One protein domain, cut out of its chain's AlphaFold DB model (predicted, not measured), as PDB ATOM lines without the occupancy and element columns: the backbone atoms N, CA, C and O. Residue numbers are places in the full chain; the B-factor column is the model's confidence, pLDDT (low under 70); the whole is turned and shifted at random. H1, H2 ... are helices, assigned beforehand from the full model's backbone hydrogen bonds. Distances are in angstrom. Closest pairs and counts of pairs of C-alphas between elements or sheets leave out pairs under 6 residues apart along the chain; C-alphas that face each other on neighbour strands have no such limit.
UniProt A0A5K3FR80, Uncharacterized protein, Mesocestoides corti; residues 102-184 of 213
ATOM      1  N   ASP A 102      22.078 -18.366 -39.418       68.62
ATOM      2  CA  ASP A 102      23.263 -17.506 -39.324       68.62
ATOM      3  C   ASP A 102      23.605 -17.304 -37.831       68.62
ATOM      4  O   ASP A 102      22.733 -16.870 -37.061       68.62
ATOM      5  N   PRO A 103      24.820 -17.671 -37.377       65.19
ATOM      6  CA  PRO A 103      25.211 -17.583 -35.972       65.19
ATOM      7  C   PRO A 103      25.017 -16.179 -35.390       65.19
ATOM      8  O   PRO A 103      24.812 -16.036 -34.178       65.19
ATOM      9  N   GLN A 104      25.033 -15.141 -36.231       67.75
ATOM     10  CA  GLN A 104      24.778 -13.773 -35.799       67.75
ATOM     11  C   GLN A 104      23.295 -13.500 -35.513       67.75
ATOM     12  O   GLN A 104      22.958 -12.767 -34.577       67.75
ATOM     13  N   GLU A 105      22.386 -14.118 -36.263       70.31
ATOM     14  CA  GLU A 105      20.944 -13.992 -36.054       70.31
ATOM     15  C   GLU A 105      20.490 -14.736 -34.791       70.31
ATOM     16  O   GLU A 105      19.732 -14.200 -33.980       70.31
ATOM     17  N   ALA A 106      21.028 -15.931 -34.535       67.12
ATOM     18  CA  ALA A 106      20.740 -16.682 -33.308       67.12
ATOM     19  C   ALA A 106      21.120 -15.898 -32.034       67.12
ATOM     20  O   ALA A 106      20.344 -15.844 -31.073       67.12
ATOM     21  N   LYS A 107      22.274 -15.213 -32.048       75.06
ATOM     22  CA  LYS A 107      22.712 -14.338 -30.946       75.06
ATOM     23  C   LYS A 107      21.777 -13.143 -30.750       75.06
ATOM     24  O   LYS A 107      21.499 -12.783 -29.604       75.06
ATOM     25  N   ARG A 108      21.285 -12.531 -31.833       80.12
ATOM     26  CA  ARG A 108      20.318 -11.421 -31.765       80.12
ATOM     27  C   ARG A 108      18.995 -11.862 -31.139       80.12
ATOM     28  O   ARG A 108      18.544 -11.222 -30.189       80.12
ATOM     29  N   HIS A 109      18.440 -12.997 -31.563       76.38
ATOM     30  CA  HIS A 109      17.213 -13.536 -30.968       76.38
ATOM     31  C   HIS A 109      17.363 -13.883 -29.485       76.38
ATOM     32  O   HIS A 109      16.476 -13.567 -28.697       76.38
ATOM     33  N   LEU A 110      18.483 -14.488 -29.075       79.69
ATOM     34  CA  LEU A 110      18.707 -14.818 -27.664       79.69
ATOM     35  C   LEU A 110      18.739 -13.558 -26.786       79.69
ATOM     36  O   LEU A 110      18.186 -13.551 -25.682       79.69
ATOM     37  N   LYS A 111      19.369 -12.483 -27.279       83.38
ATOM     38  CA  LYS A 111      19.400 -11.185 -26.591       83.38
ATOM     39  C   LYS A 111      17.997 -10.594 -26.453       83.38
ATOM     40  O   LYS A 111      17.645 -10.156 -25.358       83.38
ATOM     41  N   GLU A 112      17.192 -10.629 -27.512       82.88
ATOM     42  CA  GLU A 112      15.829 -10.087 -27.477       82.88
ATOM     43  C   GLU A 112      14.907 -10.912 -26.567       82.88
ATOM     44  O   GLU A 112      14.233 -10.349 -25.706       82.88
ATOM     45  N   CYS A 113      14.964 -12.247 -26.634       80.81
ATOM     46  CA  CYS A 113      14.219 -13.119 -25.720       80.81
ATOM     47  C   CYS A 113      14.574 -12.839 -24.252       80.81
ATOM     48  O   CYS A 113      13.688 -12.720 -23.404       80.81
ATOM     49  N   ARG A 114      15.867 -12.673 -23.941       80.06
ATOM     50  CA  ARG A 114      16.322 -12.323 -22.586       80.06
ATOM     51  C   ARG A 114      15.763 -10.972 -22.135       80.06
ATOM     52  O   ARG A 114      15.299 -10.858 -21.003       80.06
ATOM     53  N   LYS A 115      15.789  -9.968 -23.012       85.62
ATOM     54  CA  LYS A 115      15.270  -8.622 -22.740       85.62
ATOM     55  C   LYS A 115      13.764  -8.644 -22.466       85.62
ATOM     56  O   LYS A 115      13.316  -8.056 -21.484       85.62
ATOM     57  N   ILE A 116      12.998  -9.374 -23.276       83.75
ATOM     58  CA  ILE A 116      11.554  -9.547 -23.083       83.75
ATOM     59  C   ILE A 116      11.273 -10.213 -21.732       83.75
ATOM     60  O   ILE A 116      10.477  -9.688 -20.956       83.75
ATOM     61  N   MET A 117      11.965 -11.306 -21.398       78.81
ATOM     62  CA  MET A 117      11.769 -11.997 -20.114       78.81
ATOM     63  C   MET A 117      12.085 -11.108 -18.905       78.81
ATOM     64  O   MET A 117      11.349 -11.121 -17.919       78.81
ATOM     65  N   GLN A 118      13.140 -10.292 -18.984       81.25
ATOM     66  CA  GLN A 118      13.463  -9.329 -17.928       81.25
ATOM     67  C   GLN A 118      12.373  -8.263 -17.767       81.25
ATOM     68  O   GLN A 118      12.014  -7.918 -16.642       81.25
ATOM     69  N   ASN A 119      11.823  -7.760 -18.873       74.19
ATOM     70  CA  ASN A 119      10.760  -6.756 -18.841       74.19
ATOM     71  C   ASN A 119       9.443  -7.333 -18.304       74.19
ATOM     72  O   ASN A 119       8.793  -6.700 -17.473       74.19
ATOM     73  N   VAL A 120       9.085  -8.554 -18.715       79.25
ATOM     74  CA  VAL A 120       7.900  -9.264 -18.211       79.25
ATOM     75  C   VAL A 120       8.017  -9.510 -16.708       79.25
ATOM     76  O   VAL A 120       7.080  -9.203 -15.978       79.25
ATOM     77  N   SER A 121       9.168  -9.987 -16.227       72.19
ATOM     78  CA  SER A 121       9.395 -10.237 -14.795       72.19
ATOM     79  C   SER A 121       9.263  -8.964 -13.949       72.19
ATOM     80  O   SER A 121       8.558  -8.955 -12.938       72.19
ATOM     81  N   LYS A 122       9.855  -7.848 -14.398       76.88
ATOM     82  CA  LYS A 122       9.747  -6.554 -13.707       76.88
ATOM     83  C   LYS A 122       8.307  -6.039 -13.651       76.88
ATOM     84  O   LYS A 122       7.868  -5.578 -12.599       76.88
ATOM     85  N   GLU A 123       7.561  -6.140 -14.749       73.69
ATOM     86  CA  GLU A 123       6.162  -5.696 -14.784       73.69
ATOM     87  C   GLU A 123       5.249  -6.612 -13.958       73.69
ATOM     88  O   GLU A 123       4.354  -6.128 -13.263       73.69
ATOM     89  N   GLN A 124       5.498  -7.924 -13.969       70.75
ATOM     90  CA  GLN A 124       4.800  -8.887 -13.118       70.75
ATOM     91  C   GLN A 124       5.011  -8.549 -11.635       70.75
ATOM     92  O   GLN A 124       4.046  -8.461 -10.876       70.75
ATOM     93  N   GLN A 125       6.259  -8.284 -11.237       68.81
ATOM     94  CA  GLN A 125       6.601  -7.906  -9.870       68.81
ATOM     95  C   GLN A 125       5.915  -6.596  -9.462       68.81
ATOM     96  O   GLN A 125       5.330  -6.516  -8.383       68.81
ATOM     97  N   ARG A 126       5.911  -5.589 -10.346       71.69
ATOM     98  CA  ARG A 126       5.242  -4.301 -10.107       71.69
ATOM     99  C   ARG A 126       3.734  -4.469  -9.899       71.69
ATOM    100  O   ARG A 126       3.178  -3.870  -8.980       71.69
ATOM    101  N   LYS A 127       3.084  -5.316 -10.702       69.69
ATOM    102  CA  LYS A 127       1.650  -5.631 -10.574       69.69
ATOM    103  C   LYS A 127       1.326  -6.340  -9.263       69.69
ATOM    104  O   LYS A 127       0.346  -5.980  -8.617       69.69
ATOM    105  N   ILE A 128       2.150  -7.302  -8.847       67.31
ATOM    106  CA  ILE A 128       1.982  -8.001  -7.564       67.31
ATOM    107  C   ILE A 128       2.127  -7.012  -6.400       67.31
ATOM    108  O   ILE A 128       1.267  -6.959  -5.522       67.31
ATOM    109  N   SER A 129       3.164  -6.170  -6.420       66.12
ATOM    110  CA  SER A 129       3.370  -5.136  -5.400       66.12
ATOM    111  C   SER A 129       2.213  -4.131  -5.343       66.12
ATOM    112  O   SER A 129       1.759  -3.788  -4.254       66.12
ATOM    113  N   GLN A 130       1.687  -3.698  -6.494       62.34
ATOM    114  CA  GLN A 130       0.546  -2.783  -6.546       62.34
ATOM    115  C   GLN A 130      -0.743  -3.437  -6.025       62.34
ATOM    116  O   GLN A 130      -1.461  -2.819  -5.238       62.34
ATOM    117  N   ALA A 131      -1.011  -4.691  -6.396       62.00
ATOM    118  CA  ALA A 131      -2.175  -5.443  -5.925       62.00
ATOM    119  C   ALA A 131      -2.163  -5.636  -4.398       62.00
ATOM    120  O   ALA A 131      -3.197  -5.458  -3.747       62.00
ATOM    121  N   ASN A 132      -0.986  -5.915  -3.828       60.50
ATOM    122  CA  ASN A 132      -0.801  -6.032  -2.383       60.50
ATOM    123  C   ASN A 132      -0.983  -4.688  -1.659       60.50
ATOM    124  O   ASN A 132      -1.541  -4.661  -0.569       60.50
ATOM    125  N   ALA A 133      -0.566  -3.573  -2.268       60.97
ATOM    126  CA  ALA A 133      -0.632  -2.251  -1.644       60.97
ATOM    127  C   ALA A 133      -2.025  -1.591  -1.675       60.97
ATOM    128  O   ALA A 133      -2.292  -0.720  -0.853       60.97
ATOM    129  N   THR A 134      -2.912  -1.950  -2.615       58.62
ATOM    130  CA  THR A 134      -4.165  -1.189  -2.838       58.62
ATOM    131  C   THR A 134      -5.474  -1.980  -2.749       58.62
ATOM    132  O   THR A 134      -6.519  -1.363  -2.547       58.62
ATOM    133  N   GLY A 135      -5.478  -3.311  -2.892       54.94
ATOM    134  CA  GLY A 135      -6.719  -4.017  -3.256       54.94
ATOM    135  C   GLY A 135      -7.278  -5.030  -2.256       54.94
ATOM    136  O   GLY A 135      -8.501  -5.137  -2.109       54.94
ATOM    137  N   SER A 136      -6.418  -5.802  -1.589       58.25
ATOM    138  CA  SER A 136      -6.861  -7.003  -0.863       58.25
ATOM    139  C   SER A 136      -7.732  -6.667   0.348       58.25
ATOM    140  O   SER A 136      -8.893  -7.072   0.415       58.25
ATOM    141  N   ASP A 137      -7.220  -5.864   1.276       60.09
ATOM    142  CA  ASP A 137      -7.866  -5.716   2.583       60.09
ATOM    143  C   ASP A 137      -9.146  -4.880   2.500       60.09
ATOM    144  O   ASP A 137     -10.157  -5.207   3.127       60.09
ATOM    145  N   ASN A 138      -9.163  -3.872   1.624       74.19
ATOM    146  CA  ASN A 138     -10.343  -3.045   1.386       74.19
ATOM    147  C   ASN A 138     -11.476  -3.825   0.709       74.19
ATOM    148  O   ASN A 138     -12.633  -3.695   1.111       74.19
ATOM    149  N   SER A 139     -11.167  -4.658  -0.292       79.94
ATOM    150  CA  SER A 139     -12.190  -5.470  -0.962       79.94
ATOM    151  C   SER A 139     -12.746  -6.541  -0.025       79.94
ATOM    152  O   SER A 139     -13.962  -6.690   0.086       79.94
ATOM    153  N   VAL A 140     -11.878  -7.232   0.716       82.50
ATOM    154  CA  VAL A 140     -12.253  -8.248   1.705       82.50
ATOM    155  C   VAL A 140     -13.146  -7.663   2.802       82.50
ATOM    156  O   VAL A 140     -14.198  -8.236   3.099       82.50
ATOM    157  N   ASN A 141     -12.774  -6.520   3.381       83.12
ATOM    158  CA  ASN A 141     -13.568  -5.866   4.423       83.12
ATOM    159  C   ASN A 141     -14.904  -5.355   3.885       83.12
ATOM    160  O   ASN A 141     -15.935  -5.547   4.526       83.12
ATOM    161  N   TYR A 142     -14.920  -4.792   2.677       85.94
ATOM    162  CA  TYR A 142     -16.162  -4.368   2.038       85.94
ATOM    163  C   TYR A 142     -17.107  -5.553   1.780       85.94
ATOM    164  O   TYR A 142     -18.302  -5.471   2.066       85.94
ATOM    165  N   TRP A 143     -16.582  -6.695   1.328       87.19
ATOM    166  CA  TRP A 143     -17.376  -7.915   1.190       87.19
ATOM    167  C   TRP A 143     -17.944  -8.400   2.531       87.19
ATOM    168  O   TRP A 143     -19.136  -8.703   2.601       87.19
ATOM    169  N   ARG A 144     -17.122  -8.456   3.588       84.69
ATOM    170  CA  ARG A 144     -17.543  -8.937   4.918       84.69
ATOM    171  C   ARG A 144     -18.560  -8.023   5.599       84.69
ATOM    172  O   ARG A 144     -19.519  -8.522   6.172       84.69
ATOM    173  N   LEU A 145     -18.327  -6.713   5.565       85.75
ATOM    174  CA  LEU A 145     -19.074  -5.741   6.367       85.75
ATOM    175  C   LEU A 145     -20.272  -5.151   5.621       85.75
ATOM    176  O   LEU A 145     -21.271  -4.808   6.243       85.75
ATOM    177  N   VAL A 146     -20.186  -5.028   4.292       85.62
ATOM    178  CA  VAL A 146     -21.187  -4.301   3.498       85.62
ATOM    179  C   VAL A 146     -21.986  -5.244   2.611       85.62
ATOM    180  O   VAL A 146     -23.213  -5.216   2.652       85.62
ATOM    181  N   VAL A 147     -21.312  -6.086   1.819       87.31
ATOM    182  CA  VAL A 147     -21.984  -6.875   0.771       87.31
ATOM    183  C   VAL A 147     -22.720  -8.090   1.328       87.31
ATOM    184  O   VAL A 147     -23.877  -8.309   0.978       87.31
ATOM    185  N   VAL A 148     -22.069  -8.884   2.183       86.81
ATOM    186  CA  VAL A 148     -22.672 -10.106   2.742       86.81
ATOM    187  C   VAL A 148     -23.869  -9.800   3.659       86.81
ATOM    188  O   VAL A 148     -24.903 -10.438   3.462       86.81
ATOM    189  N   PRO A 149     -23.802  -8.838   4.602       87.56
ATOM    190  CA  PRO A 149     -24.923  -8.564   5.506       87.56
ATOM    191  C   PRO A 149     -26.108  -7.870   4.822       87.56
ATOM    192  O   PRO A 149     -27.255  -8.172   5.127       87.56
ATOM    193  N   ASN A 150     -25.852  -6.970   3.862       84.69
ATOM    194  CA  ASN A 150     -26.889  -6.119   3.258       84.69
ATOM    195  C   ASN A 150     -27.298  -6.557   1.844       84.69
ATOM    196  O   ASN A 150     -27.761  -5.734   1.050       84.69
ATOM    197  N   TRP A 151     -27.123  -7.839   1.511       82.25
ATOM    198  CA  TRP A 151     -27.252  -8.365   0.147       82.25
ATOM    199  C   TRP A 151     -28.534  -7.934  -0.585       82.25
ATOM    200  O   TRP A 151     -28.473  -7.538  -1.749       82.25
ATOM    201  N   ALA A 152     -29.682  -7.955   0.101       80.75
ATOM    202  CA  ALA A 152     -30.980  -7.592  -0.473       80.75
ATOM    203  C   ALA A 152     -31.041  -6.138  -0.982       80.75
ATOM    204  O   ALA A 152     -31.733  -5.856  -1.959       80.75
ATOM    205  N   SER A 153     -30.295  -5.233  -0.344       81.88
ATOM    206  CA  SER A 153     -30.240  -3.810  -0.693       81.88
ATOM    207  C   SER A 153     -29.103  -3.510  -1.676       81.88
ATOM    208  O   SER A 153     -29.301  -2.839  -2.687       81.88
ATOM    209  N   VAL A 154     -27.909  -4.060  -1.434       81.75
ATOM    210  CA  VAL A 154     -26.694  -3.675  -2.178       81.75
ATOM    211  C   VAL A 154     -26.395  -4.558  -3.392       81.75
ATOM    212  O   VAL A 154     -25.628  -4.146  -4.261       81.75
ATOM    213  N   GLY A 155     -27.009  -5.741  -3.499       76.62
ATOM    214  CA  GLY A 155     -26.728  -6.715  -4.562       76.62
ATOM    215  C   GLY A 155     -27.033  -6.219  -5.981       76.62
ATOM    216  O   GLY A 155     -26.447  -6.712  -6.938       76.62
ATOM    217  N   LYS A 156     -27.900  -5.206  -6.122       82.56
ATOM    218  CA  LYS A 156     -28.248  -4.576  -7.410       82.56
ATOM    219  C   LYS A 156     -27.324  -3.411  -7.791       82.56
ATOM    220  O   LYS A 156     -27.473  -2.831  -8.861       82.56
ATOM    221  N   SER A 157     -26.385  -3.034  -6.920       84.31
ATOM    222  CA  SER A 157     -25.478  -1.920  -7.184       84.31
ATOM    223  C   SER A 157     -24.425  -2.296  -8.228       84.31
ATOM    224  O   SER A 157     -23.751  -3.321  -8.105       84.31
ATOM    225  N   SER A 158     -24.188  -1.400  -9.194       85.44
ATOM    226  CA  SER A 158     -23.085  -1.517 -10.163       85.44
ATOM    227  C   SER A 158     -21.726  -1.703  -9.472       85.44
ATOM    228  O   SER A 158     -20.863  -2.436  -9.955       85.44
ATOM    229  N   ARG A 159     -21.543  -1.122  -8.280       83.31
ATOM    230  CA  ARG A 159     -20.321  -1.295  -7.483       83.31
ATOM    231  C   ARG A 159     -20.108  -2.746  -7.052       83.31
ATOM    232  O   ARG A 159     -18.990  -3.242  -7.141       83.31
ATOM    233  N   VAL A 160     -21.164  -3.426  -6.604       83.69
ATOM    234  CA  VAL A 160     -21.099  -4.835  -6.183       83.69
ATOM    235  C   VAL A 160     -20.898  -5.748  -7.390       83.69
ATOM    236  O   VAL A 160     -20.140  -6.708  -7.295       83.69
ATOM    237  N   TYR A 161     -21.488  -5.410  -8.540       84.75
ATOM    238  CA  TYR A 161     -21.266  -6.133  -9.794       84.75
ATOM    239  C   TYR A 161     -19.813  -6.035 -10.287       84.75
ATOM    240  O   TYR A 161     -19.188  -7.050 -10.587       84.75
ATOM    241  N   ASN A 162     -19.232  -4.832 -10.306       82.00
ATOM    242  CA  ASN A 162     -17.818  -4.653 -10.645       82.00
ATOM    243  C   ASN A 162     -16.915  -5.402  -9.660       82.00
ATOM    244  O   ASN A 162     -15.990  -6.104 -10.060       82.00
ATOM    245  N   LEU A 163     -17.226  -5.318  -8.366       83.94
ATOM    246  CA  LEU A 163     -16.480  -6.024  -7.333       83.94
ATOM    247  C   LEU A 163     -16.578  -7.553  -7.473       83.94
ATOM    248  O   LEU A 163     -15.588  -8.248  -7.262       83.94
ATOM    249  N   TRP A 164     -17.739  -8.078  -7.870       84.81
ATOM    250  CA  TRP A 164     -17.908  -9.477  -8.278       84.81
ATOM    251  C   TRP A 164     -16.990  -9.814  -9.447       84.81
ATOM    252  O   TRP A 164     -16.402 -10.894  -9.459       84.81
ATOM    253  N   TRP A 165     -16.888  -8.923 -10.439       83.62
ATOM    254  CA  TRP A 165     -16.175  -9.202 -11.690       83.62
ATOM    255  C   TRP A 165     -14.668  -9.301 -11.467       83.62
ATOM    256  O   TRP A 165     -13.978 -10.057 -12.144       83.62
ATOM    257  N   HIS A 166     -14.179  -8.611 -10.437       81.00
ATOM    258  CA  HIS A 166     -12.826  -8.757  -9.908       81.00
ATOM    259  C   HIS A 166     -12.630  -9.999  -9.019       81.00
ATOM    260  O   HIS A 166     -11.498 -10.333  -8.673       81.00
ATOM    261  N   GLY A 167     -13.706 -10.714  -8.686       81.62
ATOM    262  CA  GLY A 167     -13.698 -11.945  -7.907       81.62
ATOM    263  C   GLY A 167     -14.084 -11.747  -6.439       81.62
ATOM    264  O   GLY A 167     -13.815 -10.727  -5.810       81.62
ATOM    265  N   VAL A 168     -14.710 -12.775  -5.862       84.56
ATOM    266  CA  VAL A 168     -15.032 -12.802  -4.429       84.56
ATOM    267  C   VAL A 168     -13.802 -13.293  -3.653       84.56
ATOM    268  O   VAL A 168     -13.316 -14.390  -3.951       84.56
ATOM    269  N   PRO A 169     -13.311 -12.551  -2.642       85.25
ATOM    270  CA  PRO A 169     -12.131 -12.944  -1.883       85.25
ATOM    271  C   PRO A 169     -12.280 -14.307  -1.198       85.25
ATOM    272  O   PRO A 169     -13.327 -14.625  -0.628       85.25
ATOM    273  N   SER A 170     -11.202 -15.100  -1.205       79.69
ATOM    274  CA  SER A 170     -11.173 -16.463  -0.644       79.69
ATOM    275  C   SER A 170     -11.627 -16.509   0.823       79.69
ATOM    276  O   SER A 170     -12.465 -17.329   1.193       79.69
ATOM    277  N   ALA A 171     -11.187 -15.545   1.641       77.81
ATOM    278  CA  ALA A 171     -11.571 -15.440   3.049       77.81
ATOM    279  C   ALA A 171     -13.094 -15.322   3.262       77.81
ATOM    280  O   ALA A 171     -13.629 -15.879   4.217       77.81
ATOM    281  N   VAL A 172     -13.803 -14.639   2.359       77.69
ATOM    282  CA  VAL A 172     -15.262 -14.442   2.432       77.69
ATOM    283  C   VAL A 172     -16.000 -15.713   2.009       77.69
ATOM    284  O   VAL A 172     -17.006 -16.082   2.618       77.69
ATOM    285  N   ARG A 173     -15.490 -16.411   0.985       75.19
ATOM    286  CA  ARG A 173     -16.036 -17.704   0.543       75.19
ATOM    287  C   ARG A 173     -15.926 -18.759   1.654       75.19
ATOM    288  O   ARG A 173     -16.903 -19.457   1.920       75.19
ATOM    289  N   SER A 174     -14.785 -18.825   2.343       66.81
ATOM    290  CA  SER A 174     -14.524 -19.797   3.418       66.81
ATOM    291  C   SER A 174     -15.268 -19.491   4.721       66.81
ATOM    292  O   SER A 174     -15.750 -20.411   5.381       66.81
ATOM    293  N   GLN A 175     -15.432 -18.211   5.077       61.50
ATOM    294  CA  GLN A 175     -16.182 -17.814   6.276       61.50
ATOM    295  C   GLN A 175     -17.657 -18.192   6.203       61.50
ATOM    296  O   GLN A 175     -18.233 -18.593   7.215       61.50
ATOM    297  N   ARG A 176     -18.259 -18.152   5.007       56.56
ATOM    298  CA  ARG A 176     -19.610 -18.685   4.846       56.56
ATOM    299  C   ARG A 176     -19.646 -20.185   5.165       56.56
ATOM    300  O   ARG A 176     -20.431 -20.602   6.001       56.56
ATOM    301  N   LYS A 177     -18.760 -21.020   4.621       55.94
ATOM    302  CA  LYS A 177     -18.851 -22.474   4.879       55.94
ATOM    303  C   LYS A 177     -18.781 -22.840   6.379       55.94
ATOM    304  O   LYS A 177     -19.495 -23.741   6.800       55.94
ATOM    305  N   SER A 178     -18.008 -22.108   7.187       54.59
ATOM    306  CA  SER A 178     -17.865 -22.363   8.631       54.59
ATOM    307  C   SER A 178     -19.001 -21.781   9.487       54.59
ATOM    308  O   SER A 178     -19.581 -22.509  10.291       54.59
ATOM    309  N   SER A 179     -19.361 -20.504   9.316       49.12
ATOM    310  CA  SER A 179     -20.392 -19.869  10.156       49.12
ATOM    311  C   SER A 179     -21.813 -20.217   9.719       49.12
ATOM    312  O   SER A 179     -22.745 -20.157  10.518       49.12
ATOM    313  N   LEU A 180     -22.012 -20.595   8.454       45.50
ATOM    314  CA  LEU A 180     -23.341 -20.935   7.969       45.50
ATOM    315  C   LEU A 180     -23.812 -22.318   8.427       45.50
ATOM    316  O   LEU A 180     -25.005 -22.509   8.619       45.50
ATOM    317  N   LEU A 181     -22.907 -23.260   8.698       50.47
ATOM    318  CA  LEU A 181     -23.310 -24.545   9.274       50.47
ATOM    319  C   LEU A 181     -23.871 -24.406  10.702       50.47
ATOM    320  O   LEU A 181     -24.662 -25.250  11.116       50.47
ATOM    321  N   SER A 182     -23.546 -23.327  11.427       47.50
ATOM    322  CA  SER A 182     -24.118 -23.041  12.751       47.50
ATOM    323  C   SER A 182     -25.283 -22.040  12.723       47.50
ATOM    324  O   SER A 182     -26.240 -22.221  13.472       47.50
ATOM    325  N   ALA A 183     -25.271 -21.032  11.841       46.50
ATOM    326  CA  ALA A 183     -26.321 -20.005  11.786       46.50
ATOM    327  C   ALA A 183     -27.491 -20.306  10.819       46.50
ATOM    328  O   ALA A 183     -28.540 -19.670  10.919       46.50
ATOM    329  N   TRP A 184     -27.376 -21.274   9.893       42.88
ATOM    330  CA  TRP A 184     -28.416 -21.509   8.860       42.88
ATOM    331  C   TRP A 184     -29.578 -22.356   9.356       42.88
ATOM    332  O   TRP A 184     -30.540 -22.570   8.625       42.88
TER     333      TRP A 184
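AT A GLANCE: This is residues 102 to 184 of the 213 residues of an uncharacterized protein of Mesocestoides corti (UniProt A0A5K3FR80). Picture a single long helix, H1, sticking out as a stalk from a small, loose head made of four shorter helices, H2 to H5. In the head, H2 follows on from the stalk, the short H3 and H4 come back near its far end, and H5 touches it with its residues 171 to 172 alone, while residues 177 to 184, of which 177 to 183 belong to H5, stand free. The printed part has 83 residues, with five named helices in the order H1, H2, H3, H4, H5 and no named strand, and the class is all helix. The whole is extended, with a radius of gyration of the C-alphas of 21.7 A, and it spans 70 by 28 by 21 A, the stalk making most of the length.

HOW THE PARTS SIT: Begin with H1, residues 103 to 134, which touches no helix; residues 102 to 135 stand free. H1 and H2, residues 136 to 147, meet only through their link. Look next at H5, residues 170 to 183: residues 140 to 144 of H2 alone touch it, and the closest C-alphas, those of Arg 144 and Val 172, are 6.5 A apart. H2 and H5 run the same way at a shallow tilt of 34 degrees, only just short of steep. H4, residues 158 to 165, is close to H2 but not clearly touching, the closest C-alphas being those of Val 147 and Val 160 at 7.3 A; the two run opposite ways at a steep tilt of 54 degrees. H3, residues 151 to 154, is also close to H2 but not clearly touching, with the C-alphas of Val 147 and Val 154 closest at 6.4 A. H4 and H5 are apart. In H1, H2 and H4 every O i to N i+4 pair is within hydrogen-bond range, in H5 7 of 10 are, and H3 is too short for such a pair.

IN THESE COORDINATES: Find C-alpha 103 at (25.211, -17.583, -35.972); from there H1 runs 47.2 A to C-alpha 134 at (-4.165, -1.189, -2.838). H2 covers 15.2 A from Ser 136 to Val 147, H3 5.3 A from Trp 151 to Val 154, and H4 10.4 A from Ser 158 to Trp 165. H5 runs 19.9 A from Ser 170 to C-alpha 183 at (-26.321, -20.005, 11.786).

THE WHOLE: The two C-alphas farthest apart, those of Asp 102 and Ala 183, are 71.3 A from each other. The printed part has no cut, and its four links are tight. The mean pLDDT of the printed part is 73.9; look for values under 70 at residues 102 to 104, 106, 125, 127 to 137 and 174 to 184.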